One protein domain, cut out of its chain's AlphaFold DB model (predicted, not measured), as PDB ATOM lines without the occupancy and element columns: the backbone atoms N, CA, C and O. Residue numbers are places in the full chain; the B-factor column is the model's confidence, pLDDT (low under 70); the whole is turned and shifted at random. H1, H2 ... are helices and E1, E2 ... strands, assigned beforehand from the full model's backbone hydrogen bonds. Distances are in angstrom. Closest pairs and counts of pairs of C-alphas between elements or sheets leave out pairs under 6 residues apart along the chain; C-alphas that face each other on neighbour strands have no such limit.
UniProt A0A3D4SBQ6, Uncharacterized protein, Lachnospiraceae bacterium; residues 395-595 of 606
ATOM      1  N   LEU A 395      91.772   5.645  48.305       74.56
ATOM      2  CA  LEU A 395      91.924   6.264  49.626       74.56
ATOM      3  C   LEU A 395      93.381   6.223  50.121       74.56
ATOM      4  O   LEU A 395      93.868   7.186  50.712       74.56
ATOM      5  N   GLU A 396      94.126   5.149  49.830       80.12
ATOM      6  CA  GLU A 396      95.562   5.079  50.136       80.12
ATOM      7  C   GLU A 396      96.376   6.085  49.312       80.12
ATOM      8  O   GLU A 396      97.351   6.649  49.815       80.12
ATOM      9  N   VAL A 397      95.988   6.327  48.056       78.62
ATOM     10  CA  VAL A 397      96.623   7.344  47.206       78.62
ATOM     11  C   VAL A 397      96.349   8.746  47.751       78.62
ATOM     12  O   VAL A 397      97.289   9.531  47.879       78.62
ATOM     13  N   MET A 398      95.106   9.050  48.128       81.81
ATOM     14  CA  MET A 398      94.722  10.343  48.710       81.81
ATOM     15  C   MET A 398      95.446  10.618  50.032       81.81
ATOM     16  O   MET A 398      95.989  11.706  50.231       81.81
ATOM     17  N   LEU A 399      95.537   9.611  50.909       86.44
ATOM     18  CA  LEU A 399      96.311   9.694  52.149       86.44
ATOM     19  C   LEU A 399      97.782  10.039  51.878       86.44
ATOM     20  O   LEU A 399      98.361  10.885  52.562       86.44
ATOM     21  N   GLU A 400      98.387   9.419  50.866       87.38
ATOM     22  CA  GLU A 400      99.789   9.664  50.523       87.38
ATOM     23  C   GLU A 400     100.010  11.040  49.875       87.38
ATOM     24  O   GLU A 400     101.010  11.705  50.157       87.38
ATOM     25  N   GLN A 401      99.061  11.510  49.059       84.50
ATOM     26  CA  GLN A 401      99.066  12.872  48.515       84.50
ATOM     27  C   GLN A 401      98.973  13.918  49.630       84.50
ATOM     28  O   GLN A 401      99.764  14.860  49.652       84.50
ATOM     29  N   ALA A 402      98.061  13.735  50.590       86.69
ATOM     30  CA  ALA A 402      97.922  14.629  51.734       86.69
ATOM     31  C   ALA A 402      99.207  14.661  52.580       86.69
ATOM     32  O   ALA A 402      99.695  15.741  52.918       86.69
ATOM     33  N   ARG A 403      99.820  13.499  52.853       91.62
ATOM     34  CA  ARG A 403     101.121  13.411  53.544       91.62
ATOM     35  C   ARG A 403     102.233  14.138  52.797       91.62
ATOM     36  O   ARG A 403     102.906  14.981  53.388       91.62
ATOM     37  N   THR A 404     102.388  13.858  51.504       87.81
ATOM     38  CA  THR A 404     103.376  14.530  50.641       87.81
ATOM     39  C   THR A 404     103.151  16.040  50.668       87.81
ATOM     40  O   THR A 404     104.080  16.822  50.866       87.81
ATOM     41  N   GLY A 405     101.889  16.458  50.576       85.75
ATOM     42  CA  GLY A 405     101.511  17.857  50.635       85.75
ATOM     43  C   GLY A 405     101.877  18.538  51.949       85.75
ATOM     44  O   GLY A 405     102.390  19.658  51.934       85.75
ATOM     45  N   MET A 406     101.679  17.860  53.080       89.94
ATOM     46  CA  MET A 406     102.094  18.347  54.398       89.94
ATOM     47  C   MET A 406     103.616  18.490  54.513       89.94
ATOM     48  O   MET A 406     104.102  19.474  55.074       89.94
ATOM     49  N   GLU A 407     104.388  17.539  53.983       90.69
ATOM     50  CA  GLU A 407     105.855  17.607  53.985       90.69
ATOM     51  C   GLU A 407     106.382  18.772  53.134       90.69
ATOM     52  O   GLU A 407     107.244  19.545  53.584       90.69
ATOM     53  N   ASP A 408     105.825  18.941  51.935       83.62
ATOM     54  CA  ASP A 408     106.154  20.037  51.025       83.62
ATOM     55  C   ASP A 408     105.804  21.393  51.634       83.62
ATOM     56  O   ASP A 408     106.619  22.326  51.604       83.62
ATOM     57  N   TYR A 409     104.619  21.498  52.241       85.50
ATOM     58  CA  TYR A 409     104.158  22.725  52.874       85.50
ATOM     59  C   TYR A 409     105.008  23.078  54.099       85.50
ATOM     60  O   TYR A 409     105.446  24.222  54.230       85.50
ATOM     61  N   ALA A 410     105.342  22.103  54.949       85.62
ATOM     62  CA  ALA A 410     106.230  22.311  56.094       85.62
ATOM     63  C   ALA A 410     107.636  22.784  55.674       85.62
ATOM     64  O   ALA A 410     108.270  23.570  56.382       85.62
ATOM     65  N   THR A 411     108.124  22.331  54.514       84.69
ATOM     66  CA  THR A 411     109.473  22.649  54.021       84.69
ATOM     67  C   THR A 411     109.529  23.968  53.250       84.69
ATOM     68  O   THR A 411     110.476  24.745  53.400       84.69
ATOM     69  N   THR A 412     108.544  24.221  52.390       81.50
ATOM     70  CA  THR A 412     108.591  25.304  51.394       81.50
ATOM     71  C   THR A 412     107.557  26.407  51.635       81.50
ATOM     72  O   THR A 412     107.640  27.471  51.016       81.50
ATOM     73  N   GLY A 413     106.604  26.183  52.546       83.06
ATOM     74  CA  GLY A 413     105.451  27.054  52.776       83.06
ATOM     75  C   GLY A 413     104.422  27.023  51.643       83.06
ATOM     76  O   GLY A 413     103.592  27.928  51.563       83.06
ATOM     77  N   LYS A 414     104.525  26.053  50.725       77.75
ATOM     78  CA  LYS A 414     103.619  25.836  49.592       77.75
ATOM     79  C   LYS A 414     103.526  24.346  49.278       77.75
ATOM     80  O   LYS A 414     104.489  23.617  49.469       77.75
ATOM     81  N   SER A 415     102.394  23.912  48.745       76.38
ATOM     82  CA  SER A 415     102.240  22.573  48.189       76.38
ATOM     83  C   SER A 415     101.299  22.631  46.992       76.38
ATOM     84  O   SER A 415     100.394  23.457  46.967       76.38
ATOM     85  N   GLU A 416     101.507  21.772  45.997       74.94
ATOM     86  CA  GLU A 416     100.516  21.562  44.932       74.94
ATOM     87  C   GLU A 416      99.239  20.892  45.463       74.94
ATOM     88  O   GLU A 416      98.168  21.058  44.889       74.94
ATOM     89  N   TYR A 417      99.340  20.207  46.606       74.94
ATOM     90  CA  TYR A 417      98.230  19.519  47.254       74.94
ATOM     91  C   TYR A 417      97.415  20.420  48.183       74.94
ATOM     92  O   TYR A 417      96.338  20.015  48.608       74.94
ATOM     93  N   SER A 418      97.876  21.640  48.495       70.25
ATOM     94  CA  SER A 418      97.155  22.527  49.423       70.25
ATOM     95  C   SER A 418      95.874  23.125  48.861       70.25
ATOM     96  O   SER A 418      95.033  23.589  49.626       70.25
ATOM     97  N   ASP A 419      95.725  23.106  47.538       68.06
ATOM     98  CA  ASP A 419      94.477  23.493  46.881       68.06
ATOM     99  C   ASP A 419      93.415  22.383  46.972       68.06
ATOM    100  O   ASP A 419      92.224  22.682  46.853       68.06
ATOM    101  N   TYR A 420      93.852  21.142  47.222       67.31
ATOM    102  CA  TYR A 420      93.011  19.950  47.319       67.31
ATOM    103  C   TYR A 420      92.719  19.569  48.768       67.31
ATOM    104  O   TYR A 420      91.564  19.410  49.113       67.31
ATOM    105  N   TYR A 421      93.733  19.463  49.628       79.06
ATOM    106  CA  TYR A 421      93.562  19.034  51.014       79.06
ATOM    107  C   TYR A 421      93.937  20.172  51.957       79.06
ATOM    108  O   TYR A 421      95.107  20.570  52.046       79.06
ATOM    109  N   THR A 422      92.964  20.697  52.697       78.44
ATOM    110  CA  THR A 422      93.196  21.791  53.643       78.44
ATOM    111  C   THR A 422      94.098  21.356  54.799       78.44
ATOM    112  O   THR A 422      94.894  22.173  55.282       78.44
ATOM    113  N   ILE A 423      94.075  20.063  55.171       85.62
ATOM    114  CA  ILE A 423      94.945  19.461  56.192       85.62
ATOM    115  C   ILE A 423      96.439  19.712  55.927       85.62
ATOM    116  O   ILE A 423      97.216  19.825  56.874       85.62
ATOM    117  N   THR A 424      96.845  19.908  54.663       86.12
ATOM    118  CA  THR A 424      98.243  20.189  54.266       86.12
ATOM    119  C   THR A 424      98.858  21.396  54.968       86.12
ATOM    120  O   THR A 424     100.073  21.467  55.145       86.12
ATOM    121  N   THR A 425      98.020  22.347  55.378       84.75
ATOM    122  CA  THR A 425      98.445  23.598  56.011       84.75
ATOM    123  C   THR A 425      98.543  23.515  57.537       84.75
ATOM    124  O   THR A 425      99.025  24.457  58.172       84.75
ATOM    125  N   TYR A 426      98.115  22.397  58.132       87.31
ATOM    126  CA  TYR A 426      98.084  22.184  59.577       87.31
ATOM    127  C   TYR A 426      99.350  21.494  60.099       87.31
ATOM    128  O   TYR A 426     100.169  20.953  59.357       87.31
ATOM    129  N   SER A 427      99.533  21.540  61.424       88.88
ATOM    130  CA  SER A 427     100.661  20.873  62.080       88.88
ATOM    131  C   SER A 427     100.554  19.358  61.925       88.88
ATOM    132  O   SER A 427      99.533  18.775  62.296       88.88
ATOM    133  N   LYS A 428     101.638  18.724  61.464       91.12
ATOM    134  CA  LYS A 428     101.762  17.260  61.364       91.12
ATOM    135  C   LYS A 428     101.438  16.561  62.681       91.12
ATOM    136  O   LYS A 428     100.631  15.642  62.689       91.12
ATOM    137  N   GLU A 429     101.947  17.108  63.785       92.25
ATOM    138  CA  GLU A 429     101.722  16.607  65.146       92.25
ATOM    139  C   GLU A 429     100.235  16.479  65.509       92.25
ATOM    140  O   GLU A 429      99.830  15.553  66.208       92.25
ATOM    141  N   ASN A 430      99.402  17.387  65.007       92.38
ATOM    142  CA  ASN A 430      97.982  17.429  65.342       92.38
ATOM    143  C   ASN A 430      97.096  16.812  64.259       92.38
ATOM    144  O   ASN A 430      95.882  16.914  64.383       92.38
ATOM    145  N   SER A 431      97.658  16.217  63.206       92.94
ATOM    146  CA  SER A 431      96.882  15.772  62.046       92.94
ATOM    147  C   SER A 431      96.641  14.265  62.053       92.94
ATOM    148  O   SER A 431      97.544  13.459  62.291       92.94
ATOM    149  N   PHE A 432      95.402  13.889  61.756       93.50
ATOM    150  CA  PHE A 432      94.871  12.536  61.840       93.50
ATOM    151  C   PHE A 432      94.048  12.194  60.601       93.50
ATOM    152  O   PHE A 432      93.588  13.086  59.888       93.50
ATOM    153  N   TYR A 433      93.825  10.901  60.386       93.12
ATOM    154  CA  TYR A 433      92.855  10.402  59.424       93.12
ATOM    155  C   TYR A 433      91.978   9.294  60.016       93.12
ATOM    156  O   TYR A 433      92.402   8.583  60.929       93.12
ATOM    157  N   ALA A 434      90.765   9.134  59.501       91.06
ATOM    158  CA  ALA A 434      89.860   8.039  59.834       91.06
ATOM    159  C   ALA A 434      89.211   7.500  58.553       91.06
ATOM    160  O   ALA A 434      89.148   8.211  57.558       91.06
ATOM    161  N   LEU A 435      88.790   6.236  58.594       88.31
ATOM    162  CA  LEU A 435      87.957   5.609  57.570       88.31
ATOM    163  C   LEU A 435      86.627   5.271  58.231       88.31
ATOM    164  O   LEU A 435      86.649   4.604  59.271       88.31
ATOM    165  N   GLU A 436      85.534   5.791  57.698       84.31
ATOM    166  CA  GLU A 436      84.187   5.556  58.209       84.31
ATOM    167  C   GLU A 436      83.181   5.821  57.089       84.31
ATOM    168  O   GLU A 436      83.266   6.870  56.467       84.31
ATOM    169  N   ASP A 437      82.246   4.897  56.892       79.25
ATOM    170  CA  ASP A 437      81.033   5.055  56.079       79.25
ATOM    171  C   ASP A 437      80.089   6.090  56.727       79.25
ATOM    172  O   ASP A 437      79.390   5.819  57.720       79.25
ATOM    173  N   ILE A 438      80.178   7.330  56.246       75.25
ATOM    174  CA  ILE A 438      79.470   8.493  56.775       75.25
ATOM    175  C   ILE A 438      78.050   8.572  56.232       75.25
ATOM    176  O   ILE A 438      77.156   8.957  56.993       75.25
ATOM    177  N   ASP A 439      77.858   8.253  54.956       69.44
ATOM    178  CA  ASP A 439      76.587   8.376  54.239       69.44
ATOM    179  C   ASP A 439      75.740   7.086  54.256       69.44
ATOM    180  O   ASP A 439      74.587   7.098  53.823       69.44
ATOM    181  N   GLU A 440      76.246   6.022  54.885       70.94
ATOM    182  CA  GLU A 440      75.627   4.694  54.964       70.94
ATOM    183  C   GLU A 440      75.460   4.014  53.593       70.94
ATOM    184  O   GLU A 440      74.574   3.160  53.433       70.94
ATOM    185  N   ASP A 441      76.297   4.358  52.606       67.06
ATOM    186  CA  ASP A 441      76.291   3.735  51.278       67.06
ATOM    187  C   ASP A 441      76.963   2.342  51.255       67.06
ATOM    188  O   ASP A 441      76.708   1.528  50.356       67.06
ATOM    189  N   GLY A 442      77.711   2.008  52.313       73.31
ATOM    190  CA  GLY A 442      78.428   0.750  52.493       73.31
ATOM    191  C   GLY A 442      79.919   0.794  52.145       73.31
ATOM    192  O   GLY A 442      80.580  -0.243  52.283       73.31
ATOM    193  N   GLU A 443      80.445   1.942  51.723       74.56
ATOM    194  CA  GLU A 443      81.853   2.224  51.450       74.56
ATOM    195  C   GLU A 443      82.417   3.218  52.487       74.56
ATOM    196  O   GLU A 443      81.702   4.012  53.077       74.56
ATOM    197  N   ASP A 444      83.720   3.146  52.782       80.31
ATOM    198  CA  ASP A 444      84.329   4.032  53.788       80.31
ATOM    199  C   ASP A 444      84.788   5.370  53.167       80.31
ATOM    200  O   ASP A 444      85.612   5.375  52.244       80.31
ATOM    201  N   GLU A 445      84.430   6.508  53.772       81.88
ATOM    202  CA  GLU A 445      85.073   7.802  53.502       81.88
ATOM    203  C   GLU A 445      86.387   7.957  54.270       81.88
ATOM    204  O   GLU A 445      86.512   7.608  55.443       81.88
ATOM    205  N   LEU A 446      87.371   8.603  53.643       86.38
ATOM    206  CA  LEU A 446      88.592   9.085  54.280       86.38
ATOM    207  C   LEU A 446      88.407  10.494  54.845       86.38
ATOM    208  O   LEU A 446      88.428  11.495  54.131       86.38
ATOM    209  N   LEU A 447      88.331  10.585  56.167       87.31
ATOM    210  CA  LEU A 447      88.306  11.852  56.883       87.31
ATOM    211  C   LEU A 447      89.730  12.286  57.216       87.31
ATOM    212  O   LEU A 447      90.474  11.513  57.818       87.31
ATOM    213  N   PHE A 448      90.086  13.540  56.937       89.62
ATOM    214  CA  PHE A 448      91.251  14.194  57.529       89.62
ATOM    215  C   PHE A 448      90.815  15.140  58.634       89.62
ATOM    216  O   PHE A 448      89.905  15.954  58.470       89.62
ATOM    217  N   GLY A 449      91.494  15.056  59.772       89.81
ATOM    218  CA  GLY A 449      91.138  15.809  60.959       89.81
ATOM    219  C   GLY A 449      92.339  16.398  61.678       89.81
ATOM    220  O   GLY A 449      93.459  15.902  61.583       89.81
ATOM    221  N   CYS A 450      92.100  17.475  62.416       90.69
ATOM    222  CA  CYS A 450      93.103  18.168  63.208       90.69
ATOM    223  C   CYS A 450      92.667  18.252  64.675       90.69
ATOM    224  O   CYS A 450      91.535  18.620  64.981       90.69
ATOM    225  N   TRP A 451      93.567  17.919  65.595       90.94
ATOM    226  CA  TRP A 451      93.303  17.935  67.030       90.94
ATOM    227  C   TRP A 451      93.074  19.351  67.568       90.94
ATOM    228  O   TRP A 451      93.947  20.220  67.478       90.94
ATOM    229  N   ASN A 452      91.922  19.551  68.210       87.62
ATOM    230  CA  ASN A 452      91.614  20.722  69.016       87.62
ATOM    231  C   ASN A 452      91.916  20.422  70.493       87.62
ATOM    232  O   ASN A 452      91.242  19.624  71.147       87.62
ATOM    233  N   SER A 453      92.920  21.106  71.043       85.06
ATOM    234  CA  SER A 453      93.368  20.909  72.425       85.06
ATOM    235  C   SER A 453      92.415  21.472  73.483       85.06
ATOM    236  O   SER A 453      92.415  20.982  74.614       85.06
ATOM    237  N   GLU A 454      91.598  22.467  73.135       84.50
ATOM    238  CA  GLU A 454      90.636  23.102  74.040       84.50
ATOM    239  C   GLU A 454      89.401  22.221  74.229       84.50
ATOM    240  O   GLU A 454      89.007  21.942  75.363       84.50
ATOM    241  N   LYS A 455      88.836  21.728  73.120       82.25
ATOM    242  CA  LYS A 455      87.681  20.820  73.124       82.25
ATOM    243  C   LYS A 455      88.065  19.361  73.387       82.25
ATOM    244  O   LYS A 455      87.203  18.557  73.724       82.25
ATOM    245  N   ARG A 456      89.359  19.034  73.284       86.25
ATOM    246  CA  ARG A 456      89.912  17.673  73.372       86.25
ATOM    247  C   ARG A 456      89.242  16.699  72.397       86.25
ATOM    248  O   ARG A 456      88.864  15.597  72.785       86.25
ATOM    249  N   MET A 457      89.127  17.112  71.140       87.00
ATOM    250  CA  MET A 457      88.559  16.294  70.069       87.00
ATOM    251  C   MET A 457      89.175  16.635  68.714       87.00
ATOM    252  O   MET A 457      89.877  17.639  68.584       87.00
ATOM    253  N   VAL A 458      88.915  15.805  67.707       88.00
ATOM    254  CA  VAL A 458      89.387  16.031  66.337       88.00
ATOM    255  C   VAL A 458      88.342  16.815  65.547       88.00
ATOM    256  O   VAL A 458      87.181  16.423  65.479       88.00
ATOM    257  N   GLU A 459      88.769  17.922  64.950       87.50
ATOM    258  CA  GLU A 459      87.985  18.695  63.987       87.50
ATOM    259  C   GLU A 459      88.241  18.175  62.586       87.50
ATOM    260  O   GLU A 459      89.392  18.126  62.149       87.50
ATOM    261  N   ILE A 460      87.177  17.839  61.871       86.56
ATOM    262  CA  ILE A 460      87.265  17.404  60.484       86.56
ATOM    263  C   ILE A 460      87.625  18.617  59.626       86.56
ATOM    264  O   ILE A 460      87.052  19.699  59.776       86.56
ATOM    265  N   ARG A 461      88.629  18.435  58.770       83.94
ATOM    266  CA  ARG A 461      89.135  19.445  57.836       83.94
ATOM    267  C   ARG A 461      88.752  19.124  56.412       83.94
ATOM    268  O   ARG A 461      88.344  20.027  55.696       83.94
ATOM    269  N   ASP A 462      88.854  17.851  56.059       81.00
ATOM    270  CA  ASP A 462      88.567  17.347  54.729       81.00
ATOM    271  C   ASP A 462      87.836  16.001  54.866       81.00
ATOM    272  O   ASP A 462      88.147  15.209  55.759       81.00
ATOM    273  N   ILE A 463      86.882  15.734  53.978       78.25
ATOM    274  CA  ILE A 463      86.191  14.444  53.847       78.25
ATOM    275  C   ILE A 463      86.376  14.017  52.400       78.25
ATOM    276  O   ILE A 463      85.972  14.744  51.497       78.25
ATOM    277  N   CYS A 464      87.039  12.889  52.185       73.94
ATOM    278  CA  CYS A 464      87.360  12.364  50.867       73.94
ATOM    279  C   CYS A 464      86.617  11.042  50.699       73.94
ATOM    280  O   CYS A 464      86.951  10.068  51.366       73.94
ATOM    281  N   ASN A 465      85.630  10.993  49.820       65.00
ATOM    282  CA  ASN A 465      85.039   9.726  49.406       65.00
ATOM    283  C   ASN A 465      85.966   9.056  48.365       65.00
ATOM    284  O   ASN A 465      86.819   9.709  47.757       65.00
ATOM    285  N   TRP A 466      85.851   7.741  48.187       47.88
ATOM    286  CA  TRP A 466      86.624   6.980  47.208       47.88
ATOM    287  C   TRP A 466      86.475   7.493  45.759       47.88
ATOM    288  O   TRP A 466      87.402   7.301  44.969       47.88
ATOM    289  N   GLU A 467      85.383   8.191  45.424       47.28
ATOM    290  CA  GLU A 467      85.143   8.828  44.117       47.28
ATOM    291  C   GLU A 467      85.642  10.292  44.027       47.28
ATOM    292  O   GLU A 467      85.917  10.780  42.927       47.28
ATOM    293  N   TYR A 468      85.844  10.993  45.157       47.59
ATOM    294  CA  TYR A 468      85.991  12.462  45.218       47.59
ATOM    295  C   TYR A 468      87.306  12.949  45.868       47.59
ATOM    296  O   TYR A 468      87.769  12.421  46.875       47.59
ATOM    297  N   HIS A 469      87.880  14.054  45.372       49.91
ATOM    298  CA  HIS A 469      88.754  14.911  46.198       49.91
ATOM    299  C   HIS A 469      87.875  15.757  47.134       49.91
ATOM    300  O   HIS A 469      86.762  16.090  46.735       49.91
ATOM    301  N   PRO A 470      88.324  16.132  48.346       53.16
ATOM    302  CA  PRO A 470      87.421  16.678  49.351       53.16
ATOM    303  C   PRO A 470      86.777  17.986  48.880       53.16
ATOM    304  O   PRO A 470      87.449  18.989  48.644       53.16
ATOM    305  N   GLU A 471      85.451  17.976  48.771       45.22
ATOM    306  CA  GLU A 471      84.635  19.174  48.521       45.22
ATOM    307  C   GLU A 471      84.503  20.035  49.791       45.22
ATOM    308  O   GLU A 471      84.255  21.240  49.759       45.22
ATOM    309  N   ALA A 472      84.763  19.411  50.935       48.44
ATOM    310  CA  ALA A 472      84.626  19.947  52.270       48.44
ATOM    311  C   ALA A 472      85.787  20.876  52.670       48.44
ATOM    312  O   ALA A 472      86.834  20.414  53.115       48.44
ATOM    313  N   ARG A 473      85.595  22.200  52.589       54.38
ATOM    314  CA  ARG A 473      86.484  23.206  53.212       54.38
ATOM    315  C   ARG A 473      85.907  23.680  54.538       54.38
ATOM    316  O   ARG A 473      85.438  24.817  54.638       54.38
ATOM    317  N   TYR A 474      85.946  22.834  55.560       56.22
ATOM    318  CA  TYR A 474      85.268  23.169  56.806       56.22
ATOM    319  C   TYR A 474      86.214  23.583  57.938       56.22
ATOM    320  O   TYR A 474      87.075  22.843  58.416       56.22
ATOM    321  N   GLY A 475      86.008  24.807  58.418       56.09
ATOM    322  CA  GLY A 475      86.415  25.188  59.764       56.09
ATOM    323  C   GLY A 475      85.378  24.668  60.759       56.09
ATOM    324  O   GLY A 475      84.197  24.946  60.596       56.09
ATOM    325  N   ASN A 476      85.835  23.950  61.789       72.75
ATOM    326  CA  ASN A 476      85.048  23.450  62.927       72.75
ATOM    327  C   ASN A 476      83.901  22.480  62.573       72.75
ATOM    328  O   ASN A 476      82.786  22.626  63.083       72.75
ATOM    329  N   CYS A 477      84.178  21.482  61.730       80.31
ATOM    330  CA  CYS A 477      83.272  20.351  61.537       80.31
ATOM    331  C   CYS A 477      83.524  19.227  62.539       80.31
ATOM    332  O   CYS A 477      84.674  18.898  62.847       80.31
ATOM    333  N   TYR A 478      82.440  18.598  62.981       84.00
ATOM    334  CA  TYR A 478      82.462  17.415  63.831       84.00
ATOM    335  C   TYR A 478      81.407  16.420  63.371       84.00
ATOM    336  O   TYR A 478      80.312  16.800  62.955       84.00
ATOM    337  N   TYR A 479      81.725  15.141  63.517       84.12
ATOM    338  CA  TYR A 479      80.816  14.066  63.172       84.12
ATOM    339  C   TYR A 479      80.052  13.579  64.402       84.12
ATOM    340  O   TYR A 479      80.641  13.343  65.462       84.12
ATOM    341  N   SER A 480      78.737  13.467  64.263       84.19
ATOM    342  CA  SER A 480      77.808  13.172  65.349       84.19
ATOM    343  C   SER A 480      77.136  11.817  65.165       84.19
ATOM    344  O   SER A 480      77.089  11.250  64.075       84.19
ATOM    345  N   GLU A 481      76.637  11.269  66.269       80.62
ATOM    346  CA  GLU A 481      75.859  10.035  66.292       80.62
ATOM    347  C   GLU A 481      74.631  10.147  65.376       80.62
ATOM    348  O   GLU A 481      74.043  11.219  65.219       80.62
ATOM    349  N   GLY A 482      74.238   9.019  64.777       74.06
ATOM    350  CA  GLY A 482      73.182   8.994  63.761       74.06
ATOM    351  C   GLY A 482      73.618   9.543  62.403       74.06
ATOM    352  O   GLY A 482      72.760   9.975  61.644       74.06
ATOM    353  N   ASN A 483      74.928   9.535  62.136       72.19
ATOM    354  CA  ASN A 483      75.534   9.899  60.859       72.19
ATOM    355  C   ASN A 483      75.226  11.339  60.417       72.19
ATOM    356  O   ASN A 483      74.999  11.635  59.252       72.19
ATOM    357  N   VAL A 484      75.258  12.252  61.389       78.94
ATOM    358  CA  VAL A 484      74.982  13.676  61.179       78.94
ATOM    359  C   VAL A 484      76.284  14.466  61.203       78.94
ATOM    360  O   VAL A 484      77.057  14.384  62.165       78.94
ATOM    361  N   MET A 485      76.523  15.275  60.174       79.94
ATOM    362  CA  MET A 485      77.617  16.241  60.173       79.94
ATOM    363  C   MET A 485      77.183  17.508  60.905       79.94
ATOM    364  O   MET A 485      76.091  18.027  60.681       79.94
ATOM    365  N   SER A 486      78.046  18.019  61.780       83.06
ATOM    366  CA  SER A 486      77.806  19.278  62.482       83.06
ATOM    367  C   SER A 486      78.863  20.320  62.149       83.06
ATOM    368  O   SER A 486      80.058  20.053  62.279       83.06
ATOM    369  N   VAL A 487      78.427  21.511  61.737       82.31
ATOM    370  CA  VAL A 487      79.312  22.637  61.393       82.31
ATOM    371  C   VAL A 487      79.096  23.761  62.392       82.31
ATOM    372  O   VAL A 487      77.963  24.203  62.577       82.31
ATOM    373  N   HIS A 488      80.168  24.237  63.026       82.69
ATOM    374  CA  HIS A 488      80.085  25.263  64.068       82.69
ATOM    375  C   HIS A 488      80.780  26.571  63.660       82.69
ATOM    376  O   HIS A 488      81.971  26.596  63.347       82.69
ATOM    377  N   ALA A 489      80.076  27.695  63.764       83.38
ATOM    378  CA  ALA A 489      80.644  29.027  63.578       83.38
ATOM    379  C   ALA A 489      80.256  29.947  64.740       83.38
ATOM    380  O   ALA A 489      79.085  30.241  64.950       83.38
ATOM    381  N   SER A 490      81.247  30.461  65.465       81.69
ATOM    382  CA  SER A 490      81.033  31.353  66.607       81.69
ATOM    383  C   SER A 490      82.071  32.473  66.623       81.69
ATOM    384  O   SER A 490      83.187  32.309  66.129       81.69
ATOM    385  N   ASP A 491      81.701  33.620  67.195       82.19
ATOM    386  CA  ASP A 491      82.635  34.698  67.544       82.19
ATOM    387  C   ASP A 491      82.979  34.730  69.049       82.19
ATOM    388  O   ASP A 491      83.498  35.733  69.551       82.19
ATOM    389  N   ASP A 492      82.650  33.648  69.766       75.69
ATOM    390  CA  ASP A 492      82.808  33.403  71.208       75.69
ATOM    391  C   ASP A 492      82.097  34.403  72.143       75.69
ATOM    392  O   ASP A 492      82.116  34.249  73.369       75.69
ATOM    393  N   GLN A 493      81.496  35.475  71.616       83.38
ATOM    394  CA  GLN A 493      81.014  36.600  72.427       83.38
ATOM    395  C   GLN A 493      79.561  36.972  72.175       83.38
ATOM    396  O   GLN A 493      78.881  37.417  73.112       83.38
ATOM    397  N   ASN A 494      79.104  36.855  70.935       90.38
ATOM    398  CA  ASN A 494      77.855  37.432  70.473       90.38
ATOM    399  C   ASN A 494      76.968  36.433  69.741       90.38
ATOM    400  O   ASN A 494      75.751  36.615  69.801       90.38
ATOM    401  N   TYR A 495      77.523  35.415  69.085       91.06
ATOM    402  CA  TYR A 495      76.714  34.356  68.491       91.06
ATOM    403  C   TYR A 495      77.398  32.988  68.477       91.06
ATOM    404  O   TYR A 495      78.626  32.894  68.477       91.06
ATOM    405  N   ASP A 496      76.577  31.945  68.415       90.00
ATOM    406  CA  ASP A 496      76.976  30.576  68.095       90.00
ATOM    407  C   ASP A 496      76.003  30.017  67.051       90.00
ATOM    408  O   ASP A 496      74.787  30.061  67.237       90.00
ATOM    409  N   LEU A 497      76.535  29.579  65.918       89.81
ATOM    410  CA  LEU A 497      75.788  29.065  64.780       89.81
ATOM    411  C   LEU A 497      76.163  27.601  64.581       89.81
ATOM    412  O   LEU A 497      77.340  27.284  64.407       89.81
ATOM    413  N   VAL A 498      75.159  26.732  64.563       88.56
ATOM    414  CA  VAL A 498      75.340  25.290  64.404       88.56
ATOM    415  C   VAL A 498      74.457  24.782  63.277       88.56
ATOM    416  O   VAL A 498      73.258  25.060  63.237       88.56
ATOM    417  N   TYR A 499      75.058  24.027  62.368       86.31
ATOM    418  CA  TYR A 499      74.355  23.269  61.341       86.31
ATOM    419  C   TYR A 499      74.365  21.809  61.729       86.31
ATOM    420  O   TYR A 499      75.415  21.303  62.109       86.31
ATOM    421  N   TYR A 500      73.225  21.150  61.588       84.69
ATOM    422  CA  TYR A 500      73.106  19.704  61.632       84.69
ATOM    423  C   TYR A 500      72.639  19.232  60.268       84.69
ATOM    424  O   TYR A 500      71.526  19.549  59.847       84.69
ATOM    425  N   ASP A 501      73.505  18.502  59.587       78.94
ATOM    426  CA  ASP A 501      73.250  17.932  58.279       78.94
ATOM    427  C   ASP A 501      73.125  16.414  58.410       78.94
ATOM    428  O   ASP A 501      74.093  15.718  58.722       78.94
ATOM    429  N   SER A 502      71.895  15.920  58.261       67.25
ATOM    430  CA  SER A 502      71.560  14.499  58.371       67.25
ATOM    431  C   SER A 502      71.648  13.738  57.049       67.25
ATOM    432  O   SER A 502      71.415  12.534  57.043       67.25
ATOM    433  N   SER A 503      71.894  14.431  55.936       63.78
ATOM    434  CA  SER A 503      71.975  13.843  54.603       63.78
ATOM    435  C   SER A 503      72.859  14.735  53.747       63.78
ATOM    436  O   SER A 503      72.373  15.716  53.185       63.78
ATOM    437  N   LEU A 504      74.122  14.331  53.579       56.66
ATOM    438  CA  LEU A 504      75.083  15.009  52.702       56.66
ATOM    439  C   LEU A 504      74.587  15.127  51.244       56.66
ATOM    440  O   LEU A 504      75.128  15.914  50.477       56.66
ATOM    441  N   GLU A 505      73.546  14.374  50.866       50.38
ATOM    442  CA  GLU A 505      72.908  14.405  49.545       50.38
ATOM    443  C   GLU A 505      71.704  15.368  49.414       50.38
ATOM    444  O   GLU A 505      71.236  15.602  48.297       50.38
ATOM    445  N   ASP A 506      71.146  15.895  50.517       54.12
ATOM    446  CA  ASP A 506      69.913  16.705  50.487       54.12
ATOM    447  C   ASP A 506      70.055  18.018  51.270       54.12
ATOM    448  O   ASP A 506      69.788  18.088  52.477       54.12
ATOM    449  N   ASP A 507      70.363  19.085  50.524       50.44
ATOM    450  CA  ASP A 507      70.465  20.477  50.985       50.44
ATOM    451  C   ASP A 507      69.229  20.969  51.768       50.44
ATOM    452  O   ASP A 507      69.305  21.953  52.509       50.44
ATOM    453  N   TYR A 508      68.065  20.321  51.616       52.59
ATOM    454  CA  TYR A 508      66.820  20.715  52.284       52.59
ATOM    455  C   TYR A 508      66.619  20.073  53.662       52.59
ATOM    456  O   TYR A 508      65.655  20.421  54.351       52.59
ATOM    457  N   SER A 509      67.497  19.152  54.070       62.22
ATOM    458  CA  SER A 509      67.385  18.422  55.339       62.22
ATOM    459  C   SER A 509      68.173  19.048  56.497       62.22
ATOM    460  O   SER A 509      68.042  18.607  57.641       62.22
ATOM    461  N   CYS A 510      68.950  20.105  56.234       74.50
ATOM    462  CA  CYS A 510      69.798  20.725  57.245       74.50
ATOM    463  C   CYS A 510      68.995  21.534  58.284       74.50
ATOM    464  O   CYS A 510      68.128  22.356  57.968       74.50
ATOM    465  N   THR A 511      69.313  21.328  59.563       85.62
ATOM    466  CA  THR A 511      68.796  22.140  60.670       85.62
ATOM    467  C   THR A 511      69.845  23.175  61.051       85.62
ATOM    468  O   THR A 511      70.929  22.823  61.509       85.62
ATOM    469  N   CYS A 512      69.527  24.458  60.876       89.50
ATOM    470  CA  CYS A 512      70.428  25.560  61.199       89.50
ATOM    471  C   CYS A 512      69.924  26.307  62.434       89.50
ATOM    472  O   CYS A 512      68.830  26.881  62.424       89.50
ATOM    473  N   LEU A 513      70.722  26.305  63.498       92.31
ATOM    474  CA  LEU A 513      70.395  26.943  64.763       92.31
ATOM    475  C   LEU A 513      71.369  28.086  65.049       92.31
ATOM    476  O   LEU A 513      72.577  27.944  64.886       92.31
ATOM    477  N   LEU A 514      70.841  29.205  65.543       93.62
ATOM    478  CA  LEU A 514      71.610  30.369  65.976       93.62
ATOM    479  C   LEU A 514      71.293  30.743  67.431       93.62
ATOM    480  O   LEU A 514      70.177  31.168  67.738       93.62
ATOM    481  N   GLU A 515      72.291  30.693  68.309       94.81
ATOM    482  CA  GLU A 515      72.312  31.466  69.548       94.81
ATOM    483  C   GLU A 515      72.809  32.879  69.219       94.81
ATOM    484  O   GLU A 515      73.883  33.056  68.650       94.81
ATOM    485  N   LEU A 516      72.045  33.911  69.577       94.88
ATOM    486  CA  LEU A 516      72.411  35.304  69.332       94.88
ATOM    487  C   LEU A 516      72.190  36.152  70.582       94.88
ATOM    488  O   LEU A 516      71.081  36.259  71.114       94.88
ATOM    489  N   ARG A 517      73.229  36.863  71.011       94.88
ATOM    490  CA  ARG A 517      73.115  37.919  72.015       94.88
ATOM    491  C   ARG A 517      72.540  39.171  71.368       94.88
ATOM    492  O   ARG A 517      73.225  39.853  70.621       94.88
ATOM    493  N   GLY A 518      71.298  39.527  71.671       88.06
ATOM    494  CA  GLY A 518      70.658  40.733  71.150       88.06
ATOM    495  C   GLY A 518      71.347  42.035  71.582       88.06
ATOM    496  O   GLY A 518      72.120  42.082  72.542       88.06
ATOM    497  N   ARG A 519      71.010  43.146  70.908       87.12
ATOM    498  CA  ARG A 519      71.498  44.505  71.252       87.12
ATOM    499  C   ARG A 519      71.112  44.947  72.671       87.12
ATOM    500  O   ARG A 519      71.719  45.858  73.230       87.12
ATOM    501  N   ASP A 520      70.075  44.332  73.232       90.19
ATOM    502  CA  ASP A 520      69.599  44.493  74.608       90.19
ATOM    503  C   ASP A 520      70.415  43.674  75.630       90.19
ATOM    504  O   ASP A 520      70.190  43.797  76.835       90.19
ATOM    505  N   GLY A 521      71.383  42.878  75.166       88.31
ATOM    506  CA  GLY A 521      72.207  41.981  75.971       88.31
ATOM    507  C   GLY A 521      71.516  40.666  76.333       88.31
ATOM    508  O   GLY A 521      72.079  39.897  77.110       88.31
ATOM    509  N   VAL A 522      70.315  40.409  75.808       92.88
ATOM    510  CA  VAL A 522      69.554  39.181  76.064       92.88
ATOM    511  C   VAL A 522      69.921  38.136  75.018       92.88
ATOM    512  O   VAL A 522      69.915  38.430  73.826       92.88
ATOM    513  N   ILE A 523      70.235  36.920  75.460       94.62
ATOM    514  CA  ILE A 523      70.476  35.782  74.568       94.62
ATOM    515  C   ILE A 523      69.133  35.250  74.075       94.62
ATOM    516  O   ILE A 523      68.187  35.125  74.858       94.62
ATOM    517  N   ARG A 524      69.050  34.985  72.775       95.00
ATOM    518  CA  ARG A 524      67.896  34.380  72.116       95.00
ATOM    519  C   ARG A 524      68.369  33.281  71.183       95.00
ATOM    520  O   ARG A 524      69.476  33.362  70.656       95.00
ATOM    521  N   TYR A 525      67.502  32.305  70.972       96.31
ATOM    522  CA  TYR A 525      67.767  31.134  70.153       96.31
ATOM    523  C   TYR A 525      66.840  31.162  68.952       96.31
ATOM    524  O   TYR A 525      65.652  31.458  69.095       96.31
ATOM    525  N   TYR A 526      67.373  30.860  67.779       94.94
ATOM    526  CA  TYR A 526      66.619  30.856  66.539       94.94
ATOM    527  C   TYR A 526      66.885  29.584  65.751       94.94
ATOM    528  O   TYR A 526      68.016  29.117  65.680       94.94
ATOM    529  N   GLU A 527      65.841  29.080  65.112       93.69
ATOM    530  CA  GLU A 527      65.936  28.166  63.982       93.69
ATOM    531  C   GLU A 527      65.839  28.994  62.694       93.69
ATOM    532  O   GLU A 527      64.913  29.801  62.527       93.69
ATOM    533  N   LEU A 528      66.830  28.845  61.816       90.88
ATOM    534  CA  LEU A 528      66.962  29.615  60.585       90.88
ATOM    535  C   LEU A 528      66.353  28.835  59.422       90.88
ATOM    536  O   LEU A 528      66.761  27.716  59.124       90.88
ATOM    537  N   GLY A 529      65.414  29.461  58.718       85.56
ATOM    538  CA  GLY A 529      64.910  28.980  57.440       85.56
ATOM    539  C   GLY A 529      65.910  29.218  56.308       85.56
ATOM    540  O   GLY A 529      66.713  30.150  56.366       85.56
ATOM    541  N   TYR A 530      65.806  28.415  55.248       78.00
ATOM    542  CA  TYR A 530      66.718  28.379  54.092       78.00
ATOM    543  C   TYR A 530      67.147  29.760  53.558       78.00
ATOM    544  O   TYR A 530      68.300  29.969  53.207       78.00
ATOM    545  N   GLY A 531      66.243  30.748  53.535       76.56
ATOM    546  CA  GLY A 531      66.553  32.086  53.014       76.56
ATOM    547  C   GLY A 531      67.516  32.930  53.864       76.56
ATOM    548  O   GLY A 531      68.047  33.915  53.350       76.56
ATOM    549  N   ALA A 532      67.722  32.569  55.134       80.50
ATOM    550  CA  ALA A 532      68.624  33.252  56.066       80.50
ATOM    551  C   ALA A 532      69.860  32.422  56.434       80.50
ATOM    552  O   ALA A 532      70.752  32.943  57.106       80.50
ATOM    553  N   GLN A 533      69.916  31.160  56.005       79.38
ATOM    554  CA  GLN A 533      71.041  30.274  56.263       79.38
ATOM    555  C   GLN A 533      72.266  30.732  55.456       79.38
ATOM    556  O   GLN A 533      72.176  30.927  54.241       79.38
ATOM    557  N   PRO A 534      73.416  30.939  56.113       75.00
ATOM    558  CA  PRO A 534      74.680  31.116  55.411       75.00
ATOM    559  C   PRO A 534      75.045  29.862  54.614       75.00
ATOM    560  O   PRO A 534      74.828  28.745  55.083       75.00
ATOM    561  N   ASP A 535      75.620  30.060  53.432       70.75
ATOM    562  CA  ASP A 535      76.117  28.971  52.595       70.75
ATOM    563  C   ASP A 535      77.405  28.401  53.204       70.75
ATOM    564  O   ASP A 535      78.435  29.082  53.234       70.75
ATOM    565  N   TYR A 536      77.323  27.176  53.726       67.31
ATOM    566  CA  TYR A 536      78.473  26.457  54.271       67.31
ATOM    567  C   TYR A 536      79.170  25.568  53.231       67.31
ATOM    568  O   TYR A 536      80.311  25.177  53.458       67.31
ATOM    569  N   PHE A 537      78.549  25.289  52.078       59.09
ATOM    570  CA  PHE A 537      79.124  24.471  51.000       59.09
ATOM    571  C   PHE A 537      80.127  25.255  50.145       59.09
ATOM    572  O   PHE A 537      81.068  24.690  49.592       59.09
ATOM    573  N   SER A 538      79.989  26.580  50.088       54.66
ATOM    574  CA  SER A 538      80.904  27.467  49.354       54.66
ATOM    575  C   SER A 538      82.263  27.718  50.042       54.66
ATOM    576  O   SER A 538      83.093  28.462  49.505       54.66
ATOM    577  N   GLY A 539      82.519  27.125  51.215       58.34
ATOM    578  CA  GLY A 539      83.777  27.247  51.962       58.34
ATOM    579  C   GLY A 539      83.590  27.680  53.424       58.34
ATOM    580  O   GLY A 539      82.512  27.490  53.983       58.34
ATOM    581  N   PRO A 540      84.622  28.254  54.084       60.19
ATOM    582  CA  PRO A 540      84.492  28.684  55.472       60.19
ATOM    583  C   PRO A 540      83.353  29.697  55.619       60.19
ATOM    584  O   PRO A 540      83.242  30.638  54.834       60.19
ATOM    585  N   ILE A 541      82.526  29.515  56.648       69.06
ATOM    586  CA  ILE A 541      81.344  30.347  56.880       69.06
ATOM    587  C   ILE A 541      81.785  31.774  57.246       69.06
ATOM    588  O   ILE A 541      82.189  32.055  58.377       69.06
ATOM    589  N   GLU A 542      81.691  32.700  56.291       72.00
ATOM    590  CA  GLU A 542      82.048  34.113  56.471       72.00
ATOM    591  C   GLU A 542      80.836  34.957  56.896       72.00
ATOM    592  O   GLU A 542      80.292  35.757  56.131       72.00
ATOM    593  N   VAL A 543      80.411  34.806  58.151       78.06
ATOM    594  CA  VAL A 543      79.329  35.611  58.743       78.06
ATOM    595  C   VAL A 543      79.794  36.421  59.940       78.06
ATOM    596  O   VAL A 543      80.791  36.107  60.580       78.06
ATOM    597  N   THR A 544      79.083  37.514  60.224       87.06
ATOM    598  CA  THR A 544      79.399  38.407  61.343       87.06
ATOM    599  C   THR A 544      78.165  38.655  62.195       87.06
ATOM    600  O   THR A 544      77.040  38.607  61.697       87.06
ATOM    601  N   TYR A 545      78.376  39.019  63.459       89.69
ATOM    602  CA  TYR A 545      77.302  39.432  64.361       89.69
ATOM    603  C   TYR A 545      76.394  40.522  63.757       89.69
ATOM    604  O   TYR A 545      75.167  40.443  63.839       89.69
ATOM    605  N   ASP A 546      76.984  41.512  63.078       88.62
ATOM    606  CA  ASP A 546      76.235  42.586  62.418       88.62
ATOM    607  C   ASP A 546      75.363  42.073  61.262       88.62
ATOM    608  O   ASP A 546      74.306  42.651  61.004       88.62
ATOM    609  N   THR A 547      75.763  40.988  60.590       90.31
ATOM    610  CA  THR A 547      74.980  40.351  59.521       90.31
ATOM    611  C   THR A 547      73.654  39.822  60.065       90.31
ATOM    612  O   THR A 547      72.600  40.160  59.527       90.31
ATOM    613  N   PHE A 548      73.684  39.068  61.168       91.44
ATOM    614  CA  PHE A 548      72.468  38.531  61.791       91.44
ATOM    615  C   PHE A 548      71.543  39.646  62.277       91.44
ATOM    616  O   PHE A 548      70.335  39.615  62.046       91.44
ATOM    617  N   LEU A 549      72.109  40.688  62.890       91.31
ATOM    618  CA  LEU A 549      71.325  41.841  63.322       91.31
ATOM    619  C   LEU A 549      70.665  42.585  62.152       91.31
ATOM    620  O   LEU A 549      69.538  43.049  62.295       91.31
ATOM    621  N   GLN A 550      71.349  42.717  61.010       91.00
ATOM    622  CA  GLN A 550      70.779  43.338  59.811       91.00
ATOM    623  C   GLN A 550      69.642  42.504  59.221       91.00
ATOM    624  O   GLN A 550      68.633  43.074  58.815       91.00
ATOM    625  N   GLN A 551      69.780  41.177  59.196       90.56
ATOM    626  CA  GLN A 551      68.727  40.286  58.707       90.56
ATOM    627  C   GLN A 551      67.495  40.296  59.625       90.56
ATOM    628  O   GLN A 551      66.372  40.318  59.131       90.56
ATOM    629  N   LEU A 552      67.689  40.365  60.947       90.19
ATOM    630  CA  LEU A 552      66.593  40.513  61.911       90.19
ATOM    631  C   LEU A 552      65.880  41.873  61.825       90.19
ATOM    632  O   LEU A 552      64.690  41.956  62.124       90.19
ATOM    633  N   ASP A 553      66.588  42.939  61.438       89.06
ATOM    634  CA  ASP A 553      65.996  44.266  61.218       89.06
ATOM    635  C   ASP A 553      65.262  44.378  59.864       89.06
ATOM    636  O   ASP A 553      64.525  45.345  59.645       89.06
ATOM    637  N   ASP A 554      65.472  43.434  58.943       91.00
ATOM    638  CA  ASP A 554      64.853  43.421  57.620       91.00
ATOM    639  C   ASP A 554      63.475  42.737  57.650       91.00
ATOM    640  O   ASP A 554      63.318  41.607  58.115       91.00
ATOM    641  N   ASP A 555      62.457  43.418  57.116       86.69
ATOM    642  CA  ASP A 555      61.056  42.969  57.148       86.69
ATOM    643  C   ASP A 555      60.813  41.636  56.407       86.69
ATOM    644  O   ASP A 555      59.788  40.989  56.631       86.69
ATOM    645  N   TYR A 556      61.703  41.240  55.492       85.44
ATOM    646  CA  TYR A 556      61.577  40.015  54.705       85.44
ATOM    647  C   TYR A 556      62.456  38.892  55.256       85.44
ATOM    648  O   TYR A 556      61.983  37.766  55.407       85.44
ATOM    649  N   GLN A 557      63.713  39.192  55.584       86.31
ATOM    650  CA  GLN A 557      64.659  38.199  56.096       86.31
ATOM    651  C   GLN A 557      64.328  37.763  57.524       86.31
ATOM    652  O   GLN A 557      64.440  36.582  57.833       86.31
ATOM    653  N   SER A 558      63.814  38.663  58.368       87.75
ATOM    654  CA  SER A 558      63.379  38.318  59.730       87.75
ATOM    655  C   SER A 558      62.287  37.243  59.772       87.75
ATOM    656  O   SER A 558      62.170  36.532  60.765       87.75
ATOM    657  N   LEU A 559      61.521  37.059  58.688       89.44
ATOM    658  CA  LEU A 559      60.514  35.996  58.576       89.44
ATOM    659  C   LEU A 559      61.123  34.590  58.488       89.44
ATOM    660  O   LEU A 559      60.401  33.614  58.675       89.44
ATOM    661  N   GLN A 560      62.418  34.487  58.186       91.31
ATOM    662  CA  GLN A 560      63.165  33.229  58.175       91.31
ATOM    663  C   GLN A 560      63.735  32.881  59.559       91.31
ATOM    664  O   GLN A 560      64.322  31.820  59.711       91.31
ATOM    665  N   TYR A 561      63.574  33.745  60.565       93.88
ATOM    666  CA  TYR A 561      64.048  33.503  61.924       93.88
ATOM    667  C   TYR A 561      62.890  33.056  62.807       93.88
ATOM    668  O   TYR A 561      62.002  33.845  63.141       93.88
ATOM    669  N   THR A 562      62.914  31.796  63.227       94.75
ATOM    670  CA  THR A 562      61.931  31.261  64.170       94.75
ATOM    671  C   THR A 562      62.550  31.232  65.560       94.75
ATOM    672  O   THR A 562      63.443  30.437  65.815       94.75
ATOM    673  N   GLU A 563      62.107  32.110  66.465       95.25
ATOM    674  CA  GLU A 563      62.591  32.106  67.854       95.25
ATOM    675  C   GLU A 563      62.152  30.812  68.562       95.25
ATOM    676  O   GLU A 563      60.959  30.495  68.606       95.25
ATOM    677  N   ILE A 564      63.118  30.080  69.115       96.00
ATOM    678  CA  ILE A 564      62.928  28.839  69.874       96.00
ATOM    679  C   ILE A 564      63.333  29.046  71.337       96.00
ATOM    680  O   ILE A 564      63.994  30.026  71.687       96.00
ATOM    681  N   ASP A 565      62.917  28.141  72.223       94.25
ATOM    682  CA  ASP A 565      63.355  28.185  73.620       94.25
ATOM    683  C   ASP A 565      64.709  27.483  73.832       94.25
ATOM    684  O   ASP A 565      65.112  26.606  73.068       94.25
ATOM    685  N   GLU A 566      65.402  27.865  74.908       93.75
ATOM    686  CA  GLU A 566      66.702  27.300  75.305       93.75
ATOM    687  C   GLU A 566      66.640  25.771  75.483       93.75
ATOM    688  O   GLU A 566      67.605  25.069  75.197       93.75
ATOM    689  N   SER A 567      65.493  25.223  75.908       92.75
ATOM    690  CA  SER A 567      65.322  23.770  76.029       92.75
ATOM    691  C   SER A 567      65.267  23.049  74.686       92.75
ATOM    692  O   SER A 567      65.721  21.913  74.596       92.75
ATOM    693  N   THR A 568      64.719  23.688  73.654       91.12
ATOM    694  CA  THR A 568      64.672  23.156  72.291       91.12
ATOM    695  C   THR A 568      66.069  23.167  71.686       91.12
ATOM    696  O   THR A 568      66.477  22.154  71.130       91.12
ATOM    697  N   TRP A 569      66.824  24.255  71.878       91.19
ATOM    698  CA  TRP A 569      68.243  24.321  71.513       91.19
ATOM    699  C   TRP A 569      69.046  23.189  72.166       91.19
ATOM    700  O   TRP A 569      69.639  22.365  71.475       91.19
ATOM    701  N   ALA A 570      68.995  23.093  73.498       89.62
ATOM    702  CA  ALA A 570      69.749  22.085  74.241       89.62
ATOM    703  C   ALA A 570      69.336  20.647  73.872       89.62
ATOM    704  O   ALA A 570      70.159  19.737  73.892       89.62
ATOM    705  N   GLY A 571      68.063  20.437  73.518       88.94
ATOM    706  CA  GLY A 571      67.569  19.144  73.053       88.94
ATOM    707  C   GLY A 571      68.155  18.711  71.707       88.94
ATOM    708  O   GLY A 571      68.360  17.516  71.513       88.94
ATOM    709  N   GLN A 572      68.446  19.653  70.804       85.94
ATOM    710  CA  GLN A 572      69.110  19.358  69.526       85.94
ATOM    711  C   GLN A 572      70.584  19.006  69.736       85.94
ATOM    712  O   GLN A 572      71.068  18.021  69.187       85.94
ATOM    713  N   GLU A 573      71.273  19.739  70.611       82.06
ATOM    714  CA  GLU A 573      72.658  19.428  70.984       82.06
ATOM    715  C   GLU A 573      72.778  18.029  71.620       82.06
ATOM    716  O   GLU A 573      73.683  17.265  71.292       82.06
ATOM    717  N   GLU A 574      71.828  17.647  72.484       85.38
ATOM    718  CA  GLU A 574      71.789  16.306  73.085       85.38
ATOM    719  C   GLU A 574      71.455  15.205  72.059       85.38
ATOM    720  O   GLU A 574      71.953  14.085  72.179       85.38
ATOM    721  N   ALA A 575      70.630  15.508  71.051       83.94
ATOM    722  CA  ALA A 575      70.262  14.563  69.997       83.94
ATOM    723  C   ALA A 575      71.424  14.245  69.039       83.94
ATOM    724  O   ALA A 575      71.467  13.145  68.489       83.94
ATOM    725  N   HIS A 576      72.372  15.174  68.884       84.00
ATOM    726  CA  HIS A 576      73.519  15.069  67.983       84.00
ATOM    727  C   HIS A 576      74.844  15.060  68.756       84.00
ATOM    728  O   HIS A 576      75.750  15.852  68.504       84.00
ATOM    729  N   SER A 577      74.971  14.155  69.728       83.50
ATOM    730  CA  SER A 577      76.234  13.963  70.447       83.50
ATOM    731  C   SER A 577      77.340  13.473  69.508       83.50
ATOM    732  O   SER A 577      77.079  12.628  68.658       83.50
ATOM    733  N   TYR A 578      78.578  13.924  69.698       86.31
ATOM    734  CA  TYR A 578      79.706  13.549  68.838       86.31
ATOM    735  C   TYR A 578      80.007  12.041  68.823       86.31
ATOM    736  O   TYR A 578      80.057  11.397  69.878       86.31
ATOM    737  N   LYS A 579      80.267  11.500  67.627       86.44
ATOM    738  CA  LYS A 579      80.611  10.092  67.395       86.44
ATOM    739  C   LYS A 579      82.108   9.879  67.599       86.44
ATOM    740  O   LYS A 579      82.941  10.634  67.103       86.44
ATOM    741  N   LYS A 580      82.467   8.811  68.311       87.69
ATOM    742  CA  LYS A 580      83.873   8.426  68.504       87.69
ATOM    743  C   LYS A 580      84.402   7.658  67.301       87.69
ATOM    744  O   LYS A 580      83.959   6.535  67.043       87.69
ATOM    745  N   LEU A 581      85.421   8.203  66.647       88.19
ATOM    746  CA  LEU A 581      86.070   7.577  65.495       88.19
ATOM    747  C   LEU A 581      87.432   6.977  65.858       88.19
ATOM    748  O   LEU A 581      88.071   7.340  66.846       88.19
ATOM    749  N   SER A 582      87.874   6.019  65.044       88.69
ATOM    750  CA  SER A 582      89.192   5.389  65.177       88.69
ATOM    751  C   SER A 582      90.262   6.200  64.439       88.69
ATOM    752  O   SER A 582      90.821   5.735  63.442       88.69
ATOM    753  N   TRP A 583      90.554   7.402  64.932       91.50
ATOM    754  CA  TRP A 583      91.564   8.282  64.348       91.50
ATOM    755  C   TRP A 583      92.970   7.675  64.395       91.50
ATOM    756  O   TRP A 583      93.456   7.231  65.437       91.50
ATOM    757  N   LYS A 584      93.651   7.700  63.252       92.50
ATOM    758  CA  LYS A 584      95.039   7.270  63.076       92.50
ATOM    759  C   LYS A 584      95.914   8.492  62.802       92.50
ATOM    760  O   LYS A 584      95.483   9.393  62.086       92.50
ATOM    761  N   PRO A 585      97.136   8.560  63.351       93.19
ATOM    762  CA  PRO A 585      98.020   9.686  63.087       93.19
ATOM    763  C   PRO A 585      98.407   9.728  61.605       93.19
ATOM    764  O   PRO A 585      98.668   8.690  60.992       93.19
ATOM    765  N   MET A 586      98.492  10.935  61.040       92.06
ATOM    766  CA  MET A 586      99.030  11.115  59.689       92.06
ATOM    767  C   MET A 586     100.488  10.647  59.623       92.06
ATOM    768  O   MET A 586     100.860   9.966  58.670       92.06
ATOM    769  N   PHE A 587     101.270  10.919  60.672       92.12
ATOM    770  CA  PHE A 587     102.671  10.522  60.822       92.12
ATOM    771  C   PHE A 587     102.873   9.871  62.198       92.12
ATOM    772  O   PHE A 587     102.669  10.511  63.227       92.12
ATOM    773  N   GLU A 588     103.239   8.587  62.238       88.56
ATOM    774  CA  GLU A 588     103.351   7.822  63.495       88.56
ATOM    775  C   GLU A 588     104.428   8.372  64.447       88.56
ATOM    776  O   GLU A 588     104.309   8.281  65.670       88.56
ATOM    777  N   ASP A 589     105.493   8.944  63.892       89.25
ATOM    778  CA  ASP A 589     106.615   9.518  64.628       89.25
ATOM    779  C   ASP A 589     106.386  10.975  65.053       89.25
ATOM    780  O   ASP A 589     107.027  11.446  65.994       89.25
ATOM    781  N   GLU A 590     105.440  11.670  64.421       88.19
ATOM    782  CA  GLU A 590     105.145  13.086  64.643       88.19
ATOM    783  C   GLU A 590     103.646  13.267  64.909       88.19
ATOM    784  O   GLU A 590     102.892  13.737  64.060       88.19
ATOM    785  N   THR A 591     103.215  12.865  66.110       91.38
ATOM    786  CA  THR A 591     101.822  12.951  66.569       91.38
ATOM    787  C   THR A 591     101.718  13.304  68.055       91.38
ATOM    788  O   THR A 591     102.491  12.808  68.877       91.38
ATOM    789  N   ILE A 592     100.702  14.093  68.415       90.88
ATOM    790  CA  ILE A 592     100.361  14.469  69.793       90.88
ATOM    791  C   ILE A 592     100.057  13.247  70.676       90.88
ATOM    792  O   ILE A 592     100.200  13.319  71.894       90.88
ATOM    793  N   LEU A 593      99.714  12.090  70.091       88.62
ATOM    794  CA  LEU A 593      99.514  10.838  70.837       88.62
ATOM    795  C   LEU A 593     100.791  10.350  71.538       88.62
ATOM    796  O   LEU A 593     100.710   9.658  72.556       88.62
ATOM    797  N   ASN A 594     101.966  10.711  71.014       88.94
ATOM    798  CA  ASN A 594     103.248  10.398  71.644       88.94
ATOM    799  C   ASN A 594     103.493  11.260  72.898       88.94
ATOM    800  O   ASN A 594     104.176  10.815  73.826       88.94
ATOM    801  N   ASP A 595     102.899  12.454  72.942       88.38
ATOM    802  CA  ASP A 595     103.081  13.447  74.001       88.38
ATOM    803  C   ASP A 595     101.979  13.384  75.073       88.38
ATOM    804  O   ASP A 595     102.261  13.551  76.264       88.38
TER     805      ASP A 595
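AT A GLANCE: This is residues 395 to 595 of the 606 residues of an uncharacterized protein of Lachnospiraceae bacterium (UniProt A0A3D4SBQ6). Two strongly twisted antiparallel sheets follow one another along the longest axis, a six-strand sheet E4 to E9 and a smaller three-strand sheet E1 to E3, which meet where E3 comes close to E4, the C-alphas of Ile 460 and Cys 477 being 5.1 A apart. H6 packs on one face of the large sheet and H4 on the other, H1 covers one face of the small sheet, and a tail, residues 576 to 595, runs from H6 back to the small sheet, pairing with E1 on the way. The printed part has 201 residues, with six named helices and nine named strands in the order H1 H2 H3 E1 E2 E3 E4 E5 E6 E7 E8 H4 H5 E9 H6; its class is mixed, helices and strands. It is compact, with a radius of gyration of the C-alphas of 18.3 A and spans of 53 by 37 by 30 A.

HOW THE PARTS SIT: The large sheet runs E4, residues 477 to 480; E5, 484 to 490; E6, 495 to 501; E7, 511 to 517; E8, 523 to 528; E9, 561 to 564. E4 to E8 form a meander, each strand the antiparallel neighbour of the one before. N 478 and O 486 of the hairpin E4 and E5 are 2.9 A apart, within hydrogen-bond range; so are N 487 and O 499 of E5 and E6 at 3.0 A, N 498 and O 513 of E6 and E7 at 2.9 A, N 514 and O 526 of E7 and E8 at 2.8 A, and N 562 and O 527 of E8 and E9 at 2.9 A. H6, residues 566 to 575, is on this sheet at a height of 8.6 A, slantwise to the strands at 41 degrees to E7 on the local plane. H4, residues 545 to 553, is on the opposite face at a height of 8.8 A, across the strands at 81 degrees to E7 on the local plane. H5, residues 557 to 560, only grazes the sheet; it only just touches H4, only at the corner, with 3 pairs of C-alphas within 8 A, the closest those of Leu 552 and Ser 558, 4.5 A apart. The small sheet, E1, residues 431 to 436, E2, 445 to 452, and E3, 457 to 464, is a second meander. N 434 and O 447 of E1 and E2 are 2.9 A apart and N 450 and O 459 of E2 and E3 2.8 A. E3 bends by 62 degrees at residue 461. The closest C-alphas of E3 and E4, those of Ile 460 and Cys 477, are 5.1 A apart. H1, residues 395 to 412, is on the small sheet over E2, at a height of 9.6 A and along the strands; helix and sheet make two layers. With its residues 402 to 410 alone H1 touches H3, residues 422 to 425, closest at the C-alphas of Met 406 and Thr 424, 4.3 A. H3 only grazes the small sheet. H2, residues 416 to 419, touches H1, closest at the C-alphas of Gly 405 and Tyr 417, 5.0 A. In H1, H4 and H6 every O i to N i+4 pair is within hydrogen-bond range; H2, H3 and H5 are too short for one.

IN THESE COORDINATES: H1 begins at C-alpha 395, (91.924, 6.264, 49.626), and is 25.4 A long. E2 measures 21.2 A and E7 19.9 A. H6 measures 14.3 A and ends at C-alpha 575, (70.262, 14.563, 69.997).

THE WHOLE: The C-alphas farthest apart, those of Asp 555 and Asp 589, are 57.0 A apart. The printed part has no cut. The links E3 to E4, 12 residues, and E8 to H4, 16 residues, are long. The mean pLDDT of the printed part is 81.9; 29 residues are under 70, among them 465 to 475, 502 to 509 and 536 to 541.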